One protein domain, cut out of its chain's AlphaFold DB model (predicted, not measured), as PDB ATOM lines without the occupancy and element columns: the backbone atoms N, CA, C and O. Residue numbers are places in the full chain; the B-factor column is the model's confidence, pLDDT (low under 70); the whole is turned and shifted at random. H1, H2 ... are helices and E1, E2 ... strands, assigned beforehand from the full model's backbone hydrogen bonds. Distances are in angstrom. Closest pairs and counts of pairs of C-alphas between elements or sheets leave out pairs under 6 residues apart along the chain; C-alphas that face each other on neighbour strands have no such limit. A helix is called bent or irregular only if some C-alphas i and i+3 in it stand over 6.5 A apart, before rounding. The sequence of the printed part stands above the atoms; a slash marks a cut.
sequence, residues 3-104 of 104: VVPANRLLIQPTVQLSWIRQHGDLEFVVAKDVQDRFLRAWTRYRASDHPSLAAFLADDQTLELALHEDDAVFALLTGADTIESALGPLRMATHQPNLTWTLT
ATOM      1  N   VAL A   3     -60.174 -37.501  -2.640       92.62
ATOM      2  CA  VAL A   3     -59.478 -38.141  -1.514       92.62
ATOM      3  C   VAL A   3     -58.139 -38.718  -1.982       92.62
ATOM      4  O   VAL A   3     -58.078 -39.456  -2.972       92.62
ATOM      5  N   VAL A   4     -57.069 -38.383  -1.267       91.31
ATOM      6  CA  VAL A   4     -55.691 -38.808  -1.501       91.31
ATOM      7  C   VAL A   4     -55.251 -39.678  -0.319       91.31
ATOM      8  O   VAL A   4     -54.980 -39.158   0.762       91.31
ATOM      9  N   PRO A   5     -55.195 -41.010  -0.477       89.25
ATOM     10  CA  PRO A   5     -54.699 -41.881   0.584       89.25
ATOM     11  C   PRO A   5     -53.192 -41.677   0.801       89.25
ATOM     12  O   PRO A   5     -52.476 -41.327  -0.138       89.25
ATOM     13  N   ALA A   6     -52.693 -41.960   2.009       84.88
ATOM     14  CA  ALA A   6     -51.280 -41.781   2.371       84.88
ATOM     15  C   ALA A   6     -50.292 -42.426   1.377       84.88
ATOM     16  O   ALA A   6     -49.286 -41.826   1.014       84.88
ATOM     17  N   ASN A   7     -50.603 -43.615   0.849       83.88
ATOM     18  CA  ASN A   7     -49.753 -44.304  -0.134       83.88
ATOM     19  C   ASN A   7     -49.691 -43.619  -1.515       83.88
ATOM     20  O   ASN A   7     -48.914 -44.028  -2.375       83.88
ATOM     21  N   ARG A   8     -50.530 -42.609  -1.757       85.50
ATOM     22  CA  ARG A   8     -50.525 -41.765  -2.958       85.50
ATOM     23  C   ARG A   8     -49.973 -40.374  -2.676       85.50
ATOM     24  O   ARG A   8     -50.023 -39.536  -3.566       85.50
ATOM     25  N   LEU A   9     -49.447 -40.122  -1.482       85.25
ATOM     26  CA  LEU A   9     -48.888 -38.825  -1.134       85.25
ATOM     27  C   LEU A   9     -47.588 -38.538  -1.897       85.25
ATOM     28  O   LEU A   9     -47.422 -37.449  -2.432       85.25
ATOM     29  N   LEU A  10     -46.734 -39.558  -2.036       84.69
ATOM     30  CA  LEU A  10     -45.413 -39.485  -2.679       84.69
ATOM     31  C   LEU A  10     -45.457 -39.459  -4.217       84.69
ATOM     32  O   LEU A  10     -44.443 -39.656  -4.885       84.69
ATOM     33  N   ILE A  11     -46.636 -39.277  -4.811       82.06
ATOM     34  CA  ILE A  11     -46.740 -39.064  -6.256       82.06
ATOM     35  C   ILE A  11     -46.153 -37.699  -6.623       82.06
ATOM     36  O   ILE A  11     -46.114 -36.784  -5.805       82.06
ATOM     37  N   GLN A  12     -45.758 -37.539  -7.886       81.12
ATOM     38  CA  GLN A  12     -45.232 -36.268  -8.380       81.12
ATOM     39  C   GLN A  12     -46.204 -35.104  -8.079       81.12
ATOM     40  O   GLN A  12     -47.402 -35.243  -8.356       81.12
ATOM     41  N   PRO A  13     -45.719 -33.944  -7.590       85.44
ATOM     42  CA  PRO A  13     -46.553 -32.775  -7.278       85.44
ATOM     43  C   PRO A  13     -47.473 -32.329  -8.426       85.44
ATOM     44  O   PRO A  13     -48.594 -31.873  -8.213       85.44
ATOM     45  N   THR A  14     -47.048 -32.542  -9.673       89.62
ATOM     46  CA  THR A  14     -47.835 -32.273 -10.887       89.62
ATOM     47  C   THR A  14     -49.141 -33.071 -10.960       89.62
ATOM     48  O   THR A  14     -50.127 -32.596 -11.530       89.62
ATOM     49  N   VAL A  15     -49.194 -34.261 -10.358       90.44
ATOM     50  CA  VAL A  15     -50.420 -35.064 -10.273       90.44
ATOM     51  C   VAL A  15     -51.402 -34.434  -9.288       90.44
ATOM     52  O   VAL A  15     -52.585 -34.325  -9.603       90.44
ATOM     53  N   GLN A  16     -50.916 -33.955  -8.141       91.31
ATOM     54  CA  GLN A  16     -51.739 -33.236  -7.165       91.31
ATOM     55  C   GLN A  16     -52.289 -31.934  -7.770       91.31
ATOM     56  O   GLN A  16     -53.480 -31.652  -7.645       91.31
ATOM     57  N   LEU A  17     -51.463 -31.207  -8.532       93.75
ATOM     58  CA  LEU A  17     -51.891 -30.041  -9.311       93.75
ATOM     59  C   LEU A  17     -53.003 -30.386 -10.317       93.75
ATOM     60  O   LEU A  17     -53.993 -29.664 -10.428       93.75
ATOM     61  N   SER A  18     -52.869 -31.490 -11.053       93.94
ATOM     62  CA  SER A  18     -53.912 -31.943 -11.980       93.94
ATOM     63  C   SER A  18     -55.220 -32.261 -11.247       93.94
ATOM     64  O   SER A  18     -56.296 -31.834 -11.666       93.94
ATOM     65  N   TRP A  19     -55.135 -32.950 -10.107       94.38
ATOM     66  CA  TRP A  19     -56.307 -33.295  -9.310       94.38
ATOM     67  C   TRP A  19     -57.023 -32.073  -8.747       94.38
ATOM     68  O   TRP A  19     -58.247 -32.012  -8.845       94.38
ATOM     69  N   ILE A  20     -56.305 -31.090  -8.196       94.31
ATOM     70  CA  ILE A  20     -56.967 -29.909  -7.630       94.31
ATOM     71  C   ILE A  20     -57.620 -29.055  -8.724       94.31
ATOM     72  O   ILE A  20     -58.728 -28.568  -8.525       94.31
ATOM     73  N   ARG A  21     -57.027 -28.976  -9.927       93.81
ATOM     74  CA  ARG A  21     -57.671 -28.339 -11.095       93.81
ATOM     75  C   ARG A  21     -58.984 -29.014 -11.481       93.81
ATOM     76  O   ARG A  21     -59.932 -28.335 -11.851       93.81
ATOM     77  N   GLN A  22     -59.029 -30.344 -11.428       94.25
ATOM     78  CA  GLN A  22     -60.209 -31.119 -11.820       94.25
ATOM     79  C   GLN A  22     -61.304 -31.122 -10.749       94.25
ATOM     80  O   GLN A  22     -62.484 -31.198 -11.078       94.25
ATOM     81  N   HIS A  23     -60.921 -31.089  -9.472       93.25
ATOM     82  CA  HIS A  23     -61.831 -31.387  -8.366       93.25
ATOM     83  C   HIS A  23     -62.063 -30.233  -7.387       93.25
ATOM     84  O   HIS A  23     -62.884 -30.409  -6.480       93.25
ATOM     85  N   GLY A  24     -61.343 -29.116  -7.531       91.12
ATOM     86  CA  GLY A  24     -61.389 -27.929  -6.665       91.12
ATOM     87  C   GLY A  24     -60.687 -28.106  -5.316       91.12
ATOM     88  O   GLY A  24     -59.963 -27.219  -4.875       91.12
ATOM     89  N   ASP A  25     -60.850 -29.282  -4.707       94.25
ATOM     90  CA  ASP A  25     -60.331 -29.612  -3.380       94.25
ATOM     91  C   ASP A  25     -59.613 -30.960  -3.363       94.25
ATOM     92  O   ASP A  25     -60.067 -31.929  -3.997       94.25
ATOM     93  N   LEU A  26     -58.564 -31.050  -2.548       95.62
ATOM     94  CA  LEU A  26     -57.882 -32.294  -2.189       95.62
ATOM     95  C   LEU A  26     -58.066 -32.580  -0.702       95.62
ATOM     96  O   LEU A  26     -57.927 -31.677   0.114       95.62
ATOM     97  N   GLU A  27     -58.324 -33.835  -0.354       96.12
ATOM     98  CA  GLU A  27     -58.398 -34.314   1.026       96.12
ATOM     99  C   GLU A  27     -57.375 -35.434   1.226       96.12
ATOM    100  O   GLU A  27     -57.524 -36.528   0.687       96.12
ATOM    101  N   PHE A  28     -56.321 -35.168   1.985       95.19
ATOM    102  CA  PHE A  28     -55.242 -36.105   2.268       95.19
ATOM    103  C   PHE A  28     -55.547 -36.888   3.536       95.19
ATOM    104  O   PHE A  28     -55.691 -36.296   4.603       95.19
ATOM    105  N   VAL A  29     -55.587 -38.215   3.439       94.62
ATOM    106  CA  VAL A  29     -55.737 -39.107   4.596       94.62
ATOM    107  C   VAL A  29     -54.352 -39.327   5.204       94.62
ATOM    108  O   VAL A  29     -53.612 -40.207   4.759       94.62
ATOM    109  N   VAL A  30     -53.983 -38.491   6.175       92.50
ATOM    110  CA  VAL A  30     -52.650 -38.456   6.799       92.50
ATOM    111  C   VAL A  30     -52.763 -38.291   8.313       92.50
ATOM    112  O   VAL A  30     -53.605 -37.549   8.812       92.50
ATOM    113  N   ALA A  31     -51.906 -38.982   9.063       92.25
ATOM    114  CA  ALA A  31     -51.947 -38.960  10.522       92.25
ATOM    115  C   ALA A  31     -51.740 -37.543  11.091       92.25
ATOM    116  O   ALA A  31     -51.122 -36.680  10.466       92.25
ATOM    117  N   LYS A  32     -52.302 -37.285  12.279       91.94
ATOM    118  CA  LYS A  32     -52.337 -35.941  12.875       91.94
ATOM    119  C   LYS A  32     -50.939 -35.349  13.083       91.94
ATOM    120  O   LYS A  32     -50.747 -34.159  12.871       91.94
ATOM    121  N   ASP A  33     -49.976 -36.170  13.477       92.00
ATOM    122  CA  ASP A  33     -48.576 -35.779  13.628       92.00
ATOM    123  C   ASP A  33     -47.988 -35.250  12.312       92.00
ATOM    124  O   ASP A  33     -47.372 -34.185  12.309       92.00
ATOM    125  N   VAL A  34     -48.259 -35.916  11.186       92.12
ATOM    126  CA  VAL A  34     -47.850 -35.457   9.847       92.12
ATOM    127  C   VAL A  34     -48.525 -34.128   9.500       92.12
ATOM    128  O   VAL A  34     -47.855 -33.219   9.014       92.12
ATOM    129  N   GLN A  35     -49.822 -33.975   9.794       93.81
ATOM    130  CA  GLN A  35     -50.542 -32.712   9.575       93.81
ATOM    131  C   GLN A  35     -49.917 -31.558  10.370       93.81
ATOM    132  O   GLN A  35     -49.635 -30.499   9.812       93.81
ATOM    133  N   ASP A  36     -49.665 -31.774  11.663       92.81
ATOM    134  CA  ASP A  36     -49.116 -30.762  12.567       92.81
ATOM    135  C   ASP A  36     -47.667 -30.398  12.174       92.81
ATOM    136  O   ASP A  36     -47.286 -29.222  12.201       92.81
ATOM    137  N   ARG A  37     -46.853 -31.385  11.761       92.94
ATOM    138  CA  ARG A  37     -45.499 -31.158  11.220       92.94
ATOM    139  C   ARG A  37     -45.536 -30.355   9.923       92.94
ATOM    140  O   ARG A  37     -44.781 -29.390   9.798       92.94
ATOM    141  N   PHE A  38     -46.412 -30.729   8.992       94.44
ATOM    142  CA  PHE A  38     -46.592 -30.024   7.726       94.44
ATOM    143  C   PHE A  38     -47.009 -28.574   7.941       94.44
ATOM    144  O   PHE A  38     -46.337 -27.684   7.429       94.44
ATOM    145  N   LEU A  39     -48.050 -28.316   8.737       94.25
ATOM    146  CA  LEU A  39     -48.511 -26.952   8.994       94.25
ATOM    147  C   LEU A  39     -47.407 -26.092   9.607       94.25
ATOM    148  O   LEU A  39     -47.190 -24.970   9.161       94.25
ATOM    149  N   ARG A  40     -46.658 -26.627  10.580       92.69
ATOM    150  CA  ARG A  40     -45.521 -25.915  11.175       92.69
ATOM    151  C   ARG A  40     -44.452 -25.571  10.134       92.69
ATOM    152  O   ARG A  40     -43.978 -24.436  10.112       92.69
ATOM    153  N   ALA A  41     -44.071 -26.531   9.292       93.00
ATOM    154  CA  ALA A  41     -43.071 -26.311   8.251       93.00
ATOM    155  C   ALA A  41     -43.564 -25.307   7.195       93.00
ATOM    156  O   ALA A  41     -42.832 -24.386   6.840       93.00
ATOM    157  N   TRP A  42     -44.822 -25.426   6.764       94.38
ATOM    158  CA  TRP A  42     -45.447 -24.525   5.800       94.38
ATOM    159  C   TRP A  42     -45.535 -23.095   6.333       94.38
ATOM    160  O   TRP A  42     -45.108 -22.163   5.660       94.38
ATOM    161  N   THR A  43     -46.005 -22.903   7.569       93.06
ATOM    162  CA  THR A  43     -46.044 -21.580   8.204       93.06
ATOM    163  C   THR A  43     -44.650 -20.966   8.312       93.06
ATOM    164  O   THR A  43     -44.493 -19.786   8.002       93.06
ATOM    165  N   ARG A  44     -43.627 -21.745   8.697       92.88
ATOM    166  CA  ARG A  44     -42.242 -21.248   8.773       92.88
ATOM    167  C   ARG A  44     -41.705 -20.857   7.395       92.88
ATOM    168  O   ARG A  44     -41.108 -19.794   7.280       92.88
ATOM    169  N   TYR A  45     -41.964 -21.661   6.363       92.75
ATOM    170  CA  TYR A  45     -41.600 -21.336   4.981       92.75
ATOM    171  C   TYR A  45     -42.271 -20.038   4.512       92.75
ATOM    172  O   TYR A  45     -41.587 -19.120   4.068       92.75
ATOM    173  N   ARG A  46     -43.590 -19.911   4.690       91.62
ATOM    174  CA  ARG A  46     -44.364 -18.734   4.259       91.62
ATOM    175  C   ARG A  46     -44.039 -17.449   5.015       91.62
ATOM    176  O   ARG A  46     -44.302 -16.374   4.493       91.62
ATOM    177  N   ALA A  47     -43.510 -17.561   6.231       92.06
ATOM    178  CA  ALA A  47     -43.034 -16.427   7.016       92.06
ATOM    179  C   ALA A  47     -41.567 -16.064   6.727       92.06
ATOM    180  O   ALA A  47     -41.073 -15.080   7.271       92.06
ATOM    181  N   SER A  48     -40.862 -16.869   5.931       90.12
ATOM    182  CA  SER A  48     -39.464 -16.624   5.587       90.12
ATOM    183  C   SER A  48     -39.333 -15.794   4.311       90.12
ATOM    184  O   SER A  48     -40.181 -15.878   3.426       90.12
ATOM    185  N   ASP A  49     -38.227 -15.060   4.182       89.25
ATOM    186  CA  ASP A  49     -37.900 -14.278   2.979       89.25
ATOM    187  C   ASP A  49     -37.265 -15.133   1.860       89.25
ATOM    188  O   ASP A  49     -36.652 -14.613   0.925       89.25
ATOM    189  N   HIS A  50     -37.370 -16.464   1.946       88.06
ATOM    190  CA  HIS A  50     -36.789 -17.354   0.947       88.06
ATOM    191  C   HIS A  50     -37.532 -17.240  -0.393       88.06
ATOM    192  O   HIS A  50     -38.761 -17.294  -0.427       88.06
ATOM    193  N   PRO A  51     -36.810 -17.166  -1.527       86.56
ATOM    194  CA  PRO A  51     -37.422 -16.991  -2.845       86.56
ATOM    195  C   PRO A  51     -38.102 -18.258  -3.388       86.56
ATOM    196  O   PRO A  51     -38.786 -18.193  -4.406       86.56
ATOM    197  N   SER A  52     -37.865 -19.420  -2.774       89.38
ATOM    198  CA  SER A  52     -38.473 -20.696  -3.159       89.38
ATOM    199  C   SER A  52     -38.368 -21.726  -2.037       89.38
ATOM    200  O   SER A  52     -37.525 -21.602  -1.142       89.38
ATOM    201  N   LEU A  53     -39.158 -22.798  -2.137       90.88
ATOM    202  CA  LEU A  53     -39.080 -23.927  -1.216       90.88
ATOM    203  C   LEU A  53     -37.699 -24.593  -1.260       90.88
ATOM    204  O   LEU A  53     -37.171 -24.975  -0.225       90.88
ATOM    205  N   ALA A  54     -37.074 -24.690  -2.437       89.12
ATOM    206  CA  ALA A  54     -35.731 -25.257  -2.563       89.12
ATOM    207  C   ALA A  54     -34.679 -24.432  -1.802       89.12
ATOM    208  O   ALA A  54     -33.812 -25.009  -1.152       89.12
ATOM    209  N   ALA A  55     -34.776 -23.097  -1.847       90.38
ATOM    210  CA  ALA A  55     -33.894 -22.220  -1.078       90.38
ATOM    211  C   ALA A  55     -34.144 -22.354   0.431       90.38
ATOM    212  O   ALA A  55     -33.187 -22.443   1.190       90.38
ATOM    213  N   PHE A  56     -35.413 -22.437   0.848       91.38
ATOM    214  CA  PHE A  56     -35.781 -22.689   2.243       91.38
ATOM    215  C   PHE A  56     -35.200 -24.012   2.757       91.38
ATOM    216  O   PHE A  56     -34.604 -24.046   3.822       91.38
ATOM    217  N   LEU A  57     -35.316 -25.095   1.987       87.75
ATOM    218  CA  LEU A  57     -34.818 -26.420   2.372       87.75
ATOM    219  C   LEU A  57     -33.286 -26.527   2.414       87.75
ATOM    220  O   LEU A  57     -32.765 -27.453   3.030       87.75
ATOM    221  N   ALA A  58     -32.577 -25.636   1.721       86.88
ATOM    222  CA  ALA A  58     -31.117 -25.596   1.700       86.88
ATOM    223  C   ALA A  58     -30.520 -24.766   2.850       86.88
ATOM    224  O   ALA A  58     -29.306 -24.785   3.034       86.88
ATOM    225  N   ASP A  59     -31.344 -24.026   3.597       86.50
ATOM    226  CA  ASP A  59     -30.908 -23.247   4.754       86.50
ATOM    227  C   ASP A  59     -30.679 -24.169   5.960       86.50
ATOM    228  O   ASP A  59     -31.593 -24.866   6.413       86.50
ATOM    229  N   ASP A  60     -29.468 -24.131   6.518       76.50
ATOM    230  CA  ASP A  60     -29.066 -24.901   7.698       76.50
ATOM    231  C   ASP A  60     -29.979 -24.645   8.911       76.50
ATOM    232  O   ASP A  60     -30.171 -25.532   9.745       76.50
ATOM    233  N   GLN A  61     -30.621 -23.474   9.007       75.94
ATOM    234  CA  GLN A  61     -31.595 -23.192  10.072       75.94
ATOM    235  C   GLN A  61     -32.891 -24.006   9.946       75.94
ATOM    236  O   GLN A  61     -33.692 -24.047  10.886       75.94
ATOM    237  N   THR A  62     -33.125 -24.659   8.808       75.50
ATOM    238  CA  THR A  62     -34.284 -25.533   8.579       75.50
ATOM    239  C   THR A  62     -33.996 -27.005   8.863       75.50
ATOM    240  O   THR A  62     -34.936 -27.805   8.904       75.50
ATOM    241  N   LEU A  63     -32.742 -27.361   9.181       73.81
ATOM    242  CA  LEU A  63     -32.352 -28.713   9.601       73.81
ATOM    243  C   LEU A  63     -33.142 -29.193  10.829       73.81
ATOM    244  O   LEU A  63     -33.454 -30.377  10.930       73.81
ATOM    245  N   GLU A  64     -33.553 -28.275  11.709       79.56
ATOM    246  CA  GLU A  64     -34.396 -28.558  12.882       79.56
ATOM    247  C   GLU A  64     -35.762 -29.175  12.534       79.56
ATOM    248  O   GLU A  64     -36.390 -29.815  13.378       79.56
ATOM    249  N   LEU A  65     -36.255 -28.982  11.305       81.19
ATOM    250  CA  LEU A  65     -37.515 -29.576  10.852       81.19
ATOM    251  C   LEU A  65     -37.359 -31.050  10.438       81.19
ATOM    252  O   LEU A  65     -38.376 -31.737  10.277       81.19
ATOM    253  N   ALA A  66     -36.114 -31.523  10.272       80.75
ATOM    254  CA  ALA A  66     -35.757 -32.883   9.864       80.75
ATOM    255  C   ALA A  66     -36.562 -33.379   8.645       80.75
ATOM    256  O   ALA A  66     -37.032 -34.514   8.600       80.75
ATOM    257  N   LEU A  67     -36.770 -32.506   7.649       80.38
ATOM    258  CA  LEU A  67     -37.595 -32.809   6.469       80.38
ATOM    259  C   LEU A  67     -36.985 -33.886   5.567       80.38
ATOM    260  O   LEU A  67     -37.710 -34.550   4.838       80.38
ATOM    261  N   HIS A  68     -35.669 -34.088   5.645       76.00
ATOM    262  CA  HIS A  68     -34.968 -35.163   4.945       76.00
ATOM    263  C   HIS A  68     -35.295 -36.563   5.497       76.00
ATOM    264  O   HIS A  68     -34.998 -37.551   4.834       76.00
ATOM    265  N   GLU A  69     -35.898 -36.654   6.688       81.62
ATOM    266  CA  GLU A  69     -36.329 -37.912   7.314       81.62
ATOM    267  C   GLU A  69     -37.850 -38.134   7.214       81.62
ATOM    268  O   GLU A  69     -38.357 -39.149   7.691       81.62
ATOM    269  N   ASP A  70     -38.601 -37.187   6.636       87.19
ATOM    270  CA  ASP A  70     -40.063 -37.242   6.556       87.19
ATOM    271  C   ASP A  70     -40.565 -37.000   5.128       87.19
ATOM    272  O   ASP A  70     -40.953 -35.890   4.742       87.19
ATOM    273  N   ASP A  71     -40.600 -38.089   4.358       89.94
ATOM    274  CA  ASP A  71     -41.083 -38.108   2.976       89.94
ATOM    275  C   ASP A  71     -42.512 -37.558   2.845       89.94
ATOM    276  O   ASP A  71     -42.856 -36.934   1.838       89.94
ATOM    277  N   ALA A  72     -43.365 -37.776   3.852       91.81
ATOM    278  CA  ALA A  72     -44.760 -37.361   3.806       91.81
ATOM    279  C   ALA A  72     -44.891 -35.842   3.933       91.81
ATOM    280  O   ALA A  72     -45.569 -35.203   3.123       91.81
ATOM    281  N   VAL A  73     -44.213 -35.246   4.915       93.00
ATOM    282  CA  VAL A  73     -44.202 -33.789   5.089       93.00
ATOM    283  C   VAL A  73     -43.528 -33.117   3.897       93.00
ATOM    284  O   VAL A  73     -44.043 -32.119   3.391       93.00
ATOM    285  N   PHE A  74     -42.429 -33.681   3.395       91.62
ATOM    286  CA  PHE A  74     -41.758 -33.175   2.202       91.62
ATOM    287  C   PHE A  74     -42.674 -33.193   0.965       91.62
ATOM    288  O   PHE A  74     -42.773 -32.198   0.238       91.62
ATOM    289  N   ALA A  75     -43.404 -34.287   0.740       93.06
ATOM    290  CA  ALA A  75     -44.358 -34.396  -0.362       93.06
ATOM    291  C   ALA A  75     -45.525 -33.402  -0.236       93.06
ATOM    292  O   ALA A  75     -45.954 -32.826  -1.238       93.06
ATOM    293  N   LEU A  76     -46.019 -33.148   0.981       95.00
ATOM    294  CA  LEU A  76     -47.040 -32.124   1.222       95.00
ATOM    295  C   LEU A  76     -46.509 -30.708   0.949       95.00
ATOM    296  O   LEU A  76     -47.197 -29.915   0.311       95.00
ATOM    297  N   LEU A  77     -45.286 -30.388   1.383       94.50
ATOM    298  CA  LEU A  77     -44.664 -29.078   1.144       94.50
ATOM    299  C   LEU A  77     -44.460 -28.809  -0.346       94.50
ATOM    300  O   LEU A  77     -44.878 -27.770  -0.852       94.50
ATOM    301  N   THR A  78     -43.847 -29.758  -1.055       93.69
ATOM    302  CA  THR A  78     -43.595 -29.634  -2.498       93.69
ATOM    303  C   THR A  78     -44.895 -29.576  -3.299       93.69
ATOM    304  O   THR A  78     -44.994 -28.808  -4.257       93.69
ATOM    305  N   GLY A  79     -45.910 -30.337  -2.885       94.94
ATOM    306  CA  GLY A  79     -47.263 -30.284  -3.429       94.94
ATOM    307  C   GLY A  79     -47.912 -28.910  -3.289       94.94
ATOM    308  O   GLY A  79     -48.333 -28.322  -4.288       94.94
ATOM    309  N   ALA A  80     -47.953 -28.381  -2.066       95.12
ATOM    310  CA  ALA A  80     -48.539 -27.079  -1.771       95.12
ATOM    311  C   ALA A  80     -47.814 -25.942  -2.508       95.12
ATOM    312  O   ALA A  80     -48.470 -25.124  -3.147       95.12
ATOM    313  N   ASP A  81     -46.478 -25.933  -2.497       95.06
ATOM    314  CA  ASP A  81     -45.659 -24.935  -3.201       95.06
ATOM    315  C   ASP A  81     -45.894 -24.964  -4.720       95.06
ATOM    316  O   ASP A  81     -46.107 -23.922  -5.346       95.06
ATOM    317  N   THR A  82     -45.955 -26.165  -5.308       94.88
ATOM    318  CA  THR A  82     -46.247 -26.348  -6.740       94.88
ATOM    319  C   THR A  82     -47.635 -25.823  -7.095       94.88
ATOM    320  O   THR A  82     -47.810 -25.168  -8.125       94.88
ATOM    321  N   ILE A  83     -48.640 -26.130  -6.272       94.69
ATOM    322  CA  ILE A  83     -50.016 -25.705  -6.519       94.69
ATOM    323  C   ILE A  83     -50.139 -24.193  -6.373       94.69
ATOM    324  O   ILE A  83     -50.678 -23.561  -7.281       94.69
ATOM    325  N   GLU A  84     -49.610 -23.606  -5.301       93.75
ATOM    326  CA  GLU A  84     -49.710 -22.163  -5.099       93.75
ATOM    327  C   GLU A  84     -48.975 -21.363  -6.170       93.75
ATOM    328  O   GLU A  84     -49.517 -20.381  -6.680       93.75
ATOM    329  N   SER A  85     -47.794 -21.825  -6.587       92.88
ATOM    330  CA  SER A  85     -47.045 -21.207  -7.688       92.88
ATOM    331  C   SER A  85     -47.819 -21.220  -9.010       92.88
ATOM    332  O   SER A  85     -47.629 -20.342  -9.850       92.88
ATOM    333  N   ALA A  86     -48.683 -22.219  -9.220       94.62
ATOM    334  CA  ALA A  86     -49.404 -22.411 -10.474       94.62
ATOM    335  C   ALA A  86     -50.832 -21.841 -10.478       94.62
ATOM    336  O   ALA A  86     -51.335 -21.504 -11.550       94.62
ATOM    337  N   LEU A  87     -51.512 -21.821  -9.331       94.19
ATOM    338  CA  LEU A  87     -52.950 -21.547  -9.226       94.19
ATOM    339  C   LEU A  87     -53.307 -20.445  -8.224       94.19
ATOM    340  O   LEU A  87     -54.460 -20.022  -8.207       94.19
ATOM    341  N   GLY A  88     -52.351 -19.963  -7.429       92.56
ATOM    342  CA  GLY A  88     -52.602 -19.001  -6.359       92.56
ATOM    343  C   GLY A  88     -52.844 -19.655  -4.992       92.56
ATOM    344  O   GLY A  88     -52.710 -20.870  -4.856       92.56
ATOM    345  N   PRO A  89     -53.157 -18.851  -3.962       93.00
ATOM    346  CA  PRO A  89     -53.134 -19.292  -2.570       93.00
ATOM    347  C   PRO A  89     -54.034 -20.496  -2.270       93.00
ATOM    348  O   PRO A  89     -55.151 -20.621  -2.777       93.00
ATOM    349  N   LEU A  90     -53.555 -21.364  -1.381       94.06
ATOM    350  CA  LEU A  90     -54.310 -22.484  -0.849       94.06
ATOM    351  C   LEU A  90     -54.864 -22.146   0.529       94.06
ATOM    352  O   LEU A  90     -54.142 -21.785   1.458       94.06
ATOM    353  N   ARG A  91     -56.161 -22.383   0.707       94.69
ATOM    354  CA  ARG A  91     -56.740 -22.524   2.037       94.69
ATOM    355  C   ARG A  91     -56.505 -23.949   2.520       94.69
ATOM    356  O   ARG A  91     -56.946 -24.907   1.886       94.69
ATOM    357  N   MET A  92     -55.856 -24.073   3.671       95.00
ATOM    358  CA  MET A  92     -55.578 -25.354   4.314       95.00
ATOM    359  C   MET A  92     -56.446 -25.512   5.562       95.00
ATOM    360  O   MET A  92     -56.569 -24.578   6.356       95.00
ATOM    361  N   ALA A  93     -57.042 -26.686   5.738       94.12
ATOM    362  CA  ALA A  93     -57.834 -27.021   6.916       94.12
ATOM    363  C   ALA A  93     -57.475 -28.421   7.416       94.12
ATOM    364  O   ALA A  93     -57.263 -29.330   6.620       94.12
ATOM    365  N   THR A  94     -57.426 -28.595   8.732       91.38
ATOM    366  CA  THR A  94     -57.201 -29.897   9.370       91.38
ATOM    367  C   THR A  94     -58.466 -30.364  10.068       91.38
ATOM    368  O   THR A  94     -59.016 -29.644  10.905       91.38
ATOM    369  N   HIS A  95     -58.873 -31.596   9.803       85.88
ATOM    370  CA  HIS A  95     -59.867 -32.337  10.574       85.88
ATOM    371  C   HIS A  95     -59.324 -33.737  10.832       85.88
ATOM    372  O   HIS A  95     -58.425 -34.190  10.146       85.88
ATOM    373  N   GLN A  96     -59.788 -34.460  11.845       78.50
ATOM    374  CA  GLN A  96     -59.269 -35.821  12.031       78.50
ATOM    375  C   GLN A  96     -59.986 -36.795  11.081       78.50
ATOM    376  O   GLN A  96     -61.219 -36.790  11.079       78.50
ATOM    377  N   PRO A  97     -59.273 -37.637  10.298       79.25
ATOM    378  CA  PRO A  97     -57.816 -37.789  10.151       79.25
ATOM    379  C   PRO A  97     -57.254 -37.150   8.862       79.25
ATOM    380  O   PRO A  97     -56.295 -37.662   8.294       79.25
ATOM    381  N   ASN A  98     -57.847 -36.072   8.354       91.31
ATOM    382  CA  ASN A  98     -57.543 -35.549   7.031       91.31
ATOM    383  C   ASN A  98     -57.042 -34.095   7.022       91.31
ATOM    384  O   ASN A  98     -57.458 -33.242   7.802       91.31
ATOM    385  N   LEU A  99     -56.166 -33.805   6.068       95.44
ATOM    386  CA  LEU A  99     -55.754 -32.452   5.709       95.44
ATOM    387  C   LEU A  99     -56.436 -32.082   4.394       95.44
ATOM    388  O   LEU A  99     -56.293 -32.808   3.416       95.44
ATOM    389  N   THR A 100     -57.134 -30.955   4.342       95.81
ATOM    390  CA  THR A 100     -57.783 -30.475   3.119       95.81
ATOM    391  C   THR A 100     -57.090 -29.248   2.564       95.81
ATOM    392  O   THR A 100     -56.771 -28.317   3.304       95.81
ATOM    393  N   TRP A 101     -56.906 -29.242   1.246       96.31
ATOM    394  CA  TRP A 101     -56.473 -28.092   0.462       96.31
ATOM    395  C   TRP A 101     -57.604 -27.646  -0.464       96.31
ATOM    396  O   TRP A 101     -58.140 -28.460  -1.218       96.31
ATOM    397  N   THR A 102     -57.920 -26.353  -0.427       95.19
ATOM    398  CA  THR A 102     -58.937 -25.697  -1.260       95.19
ATOM    399  C   THR A 102     -58.324 -24.477  -1.939       95.19
ATOM    400  O   THR A 102     -57.628 -23.702  -1.286       95.19
ATOM    401  N   LEU A 103     -58.605 -24.276  -3.227       90.12
ATOM    402  CA  LEU A 103     -58.255 -23.037  -3.934       90.12
ATOM    403  C   LEU A 103     -59.097 -21.864  -3.403       90.12
ATOM    404  O   LEU A 103     -60.301 -22.027  -3.189       90.12
ATOM    405  N   THR A 104     -58.472 -20.707  -3.167       83.44
ATOM    406  CA  THR A 104     -59.168 -19.471  -2.751       83.44
ATOM    407  C   THR A 104     -59.673 -18.651  -3.923       83.44
ATOM    408  O   THR A 104     -58.917 -18.548  -4.914       83.44
TER     409      THR A 104
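Overview. This is residues 3 to 104 of the 104 residues of an uncharacterized protein of Reinekea blandensis MED297 (UniProt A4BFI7). A four-stranded sheet has H1, H2 and H5 packed over one face, its other face bare; the short H3 and H4 lie beyond H2 and H5, at the end away from the sheet. The printed part has 102 residues, in the order E1 H1 E2 H2 H3 H4 H5 E3 E4, class mixed. The sheet, E1 E2 E4 E3, is mixed. The whole is compact, radius of gyration of the C-alphas 12.8 A, spanning 37 by 27 by 21 A.

Along the chain. E1, residues 3 to 5, begins at C-alpha 3 (-59.478, -38.141, -1.514). H1 is 13 to 23, 15.4 A; E2 25 to 29; H2 32 to 46, 20.8 A; H3 53 to 57; H4 60 to 65, only just irregular, with C-alphas 61 and 64 6.7 A apart. H5, 71 to 87, is 23.7 A. E3 is 90 to 95; E4, 98 to 103, ends at C-alpha 103 (-58.255, -23.037, -3.934).

Arrangement. E1 and E2 are parallel, N 4 to O 27 2.7 A; with H1 they make a strand-helix-strand unit, a helix between parallel neighbours, its crossover right-handed. E2 and E4 are antiparallel, N 28 to O 99 2.8 A, as is the hairpin E3 and E4, N 91 to O 102 2.8 A. H1, H2 and H5 on one face make two layers, helices over a sheet. The hub H5 touches H1, closest C-alphas Pro 13 and Gly 79, 4.6 A, and, with residues 72 to 77 alone, H2, Phe 38 and Val 73, 5.2 A. H3 only just touches H5, with 3 pairs of C-alphas within 8 A, the closest Leu 53 and Asp 81, 6.9 A. H4 is near H2. Every O i to N i+4 pair is within hydrogen-bond range in H1, H2, H3 and H5; H4 has 0 of 2, and 2 of 3 O i to N i+3.

Size, cuts and confidence. The C-alphas of Gln 22 and Asp 60 are farthest apart, 37.3 A. The printed part has no cut, no link is long, and no printed residue is under 70 in pLDDT.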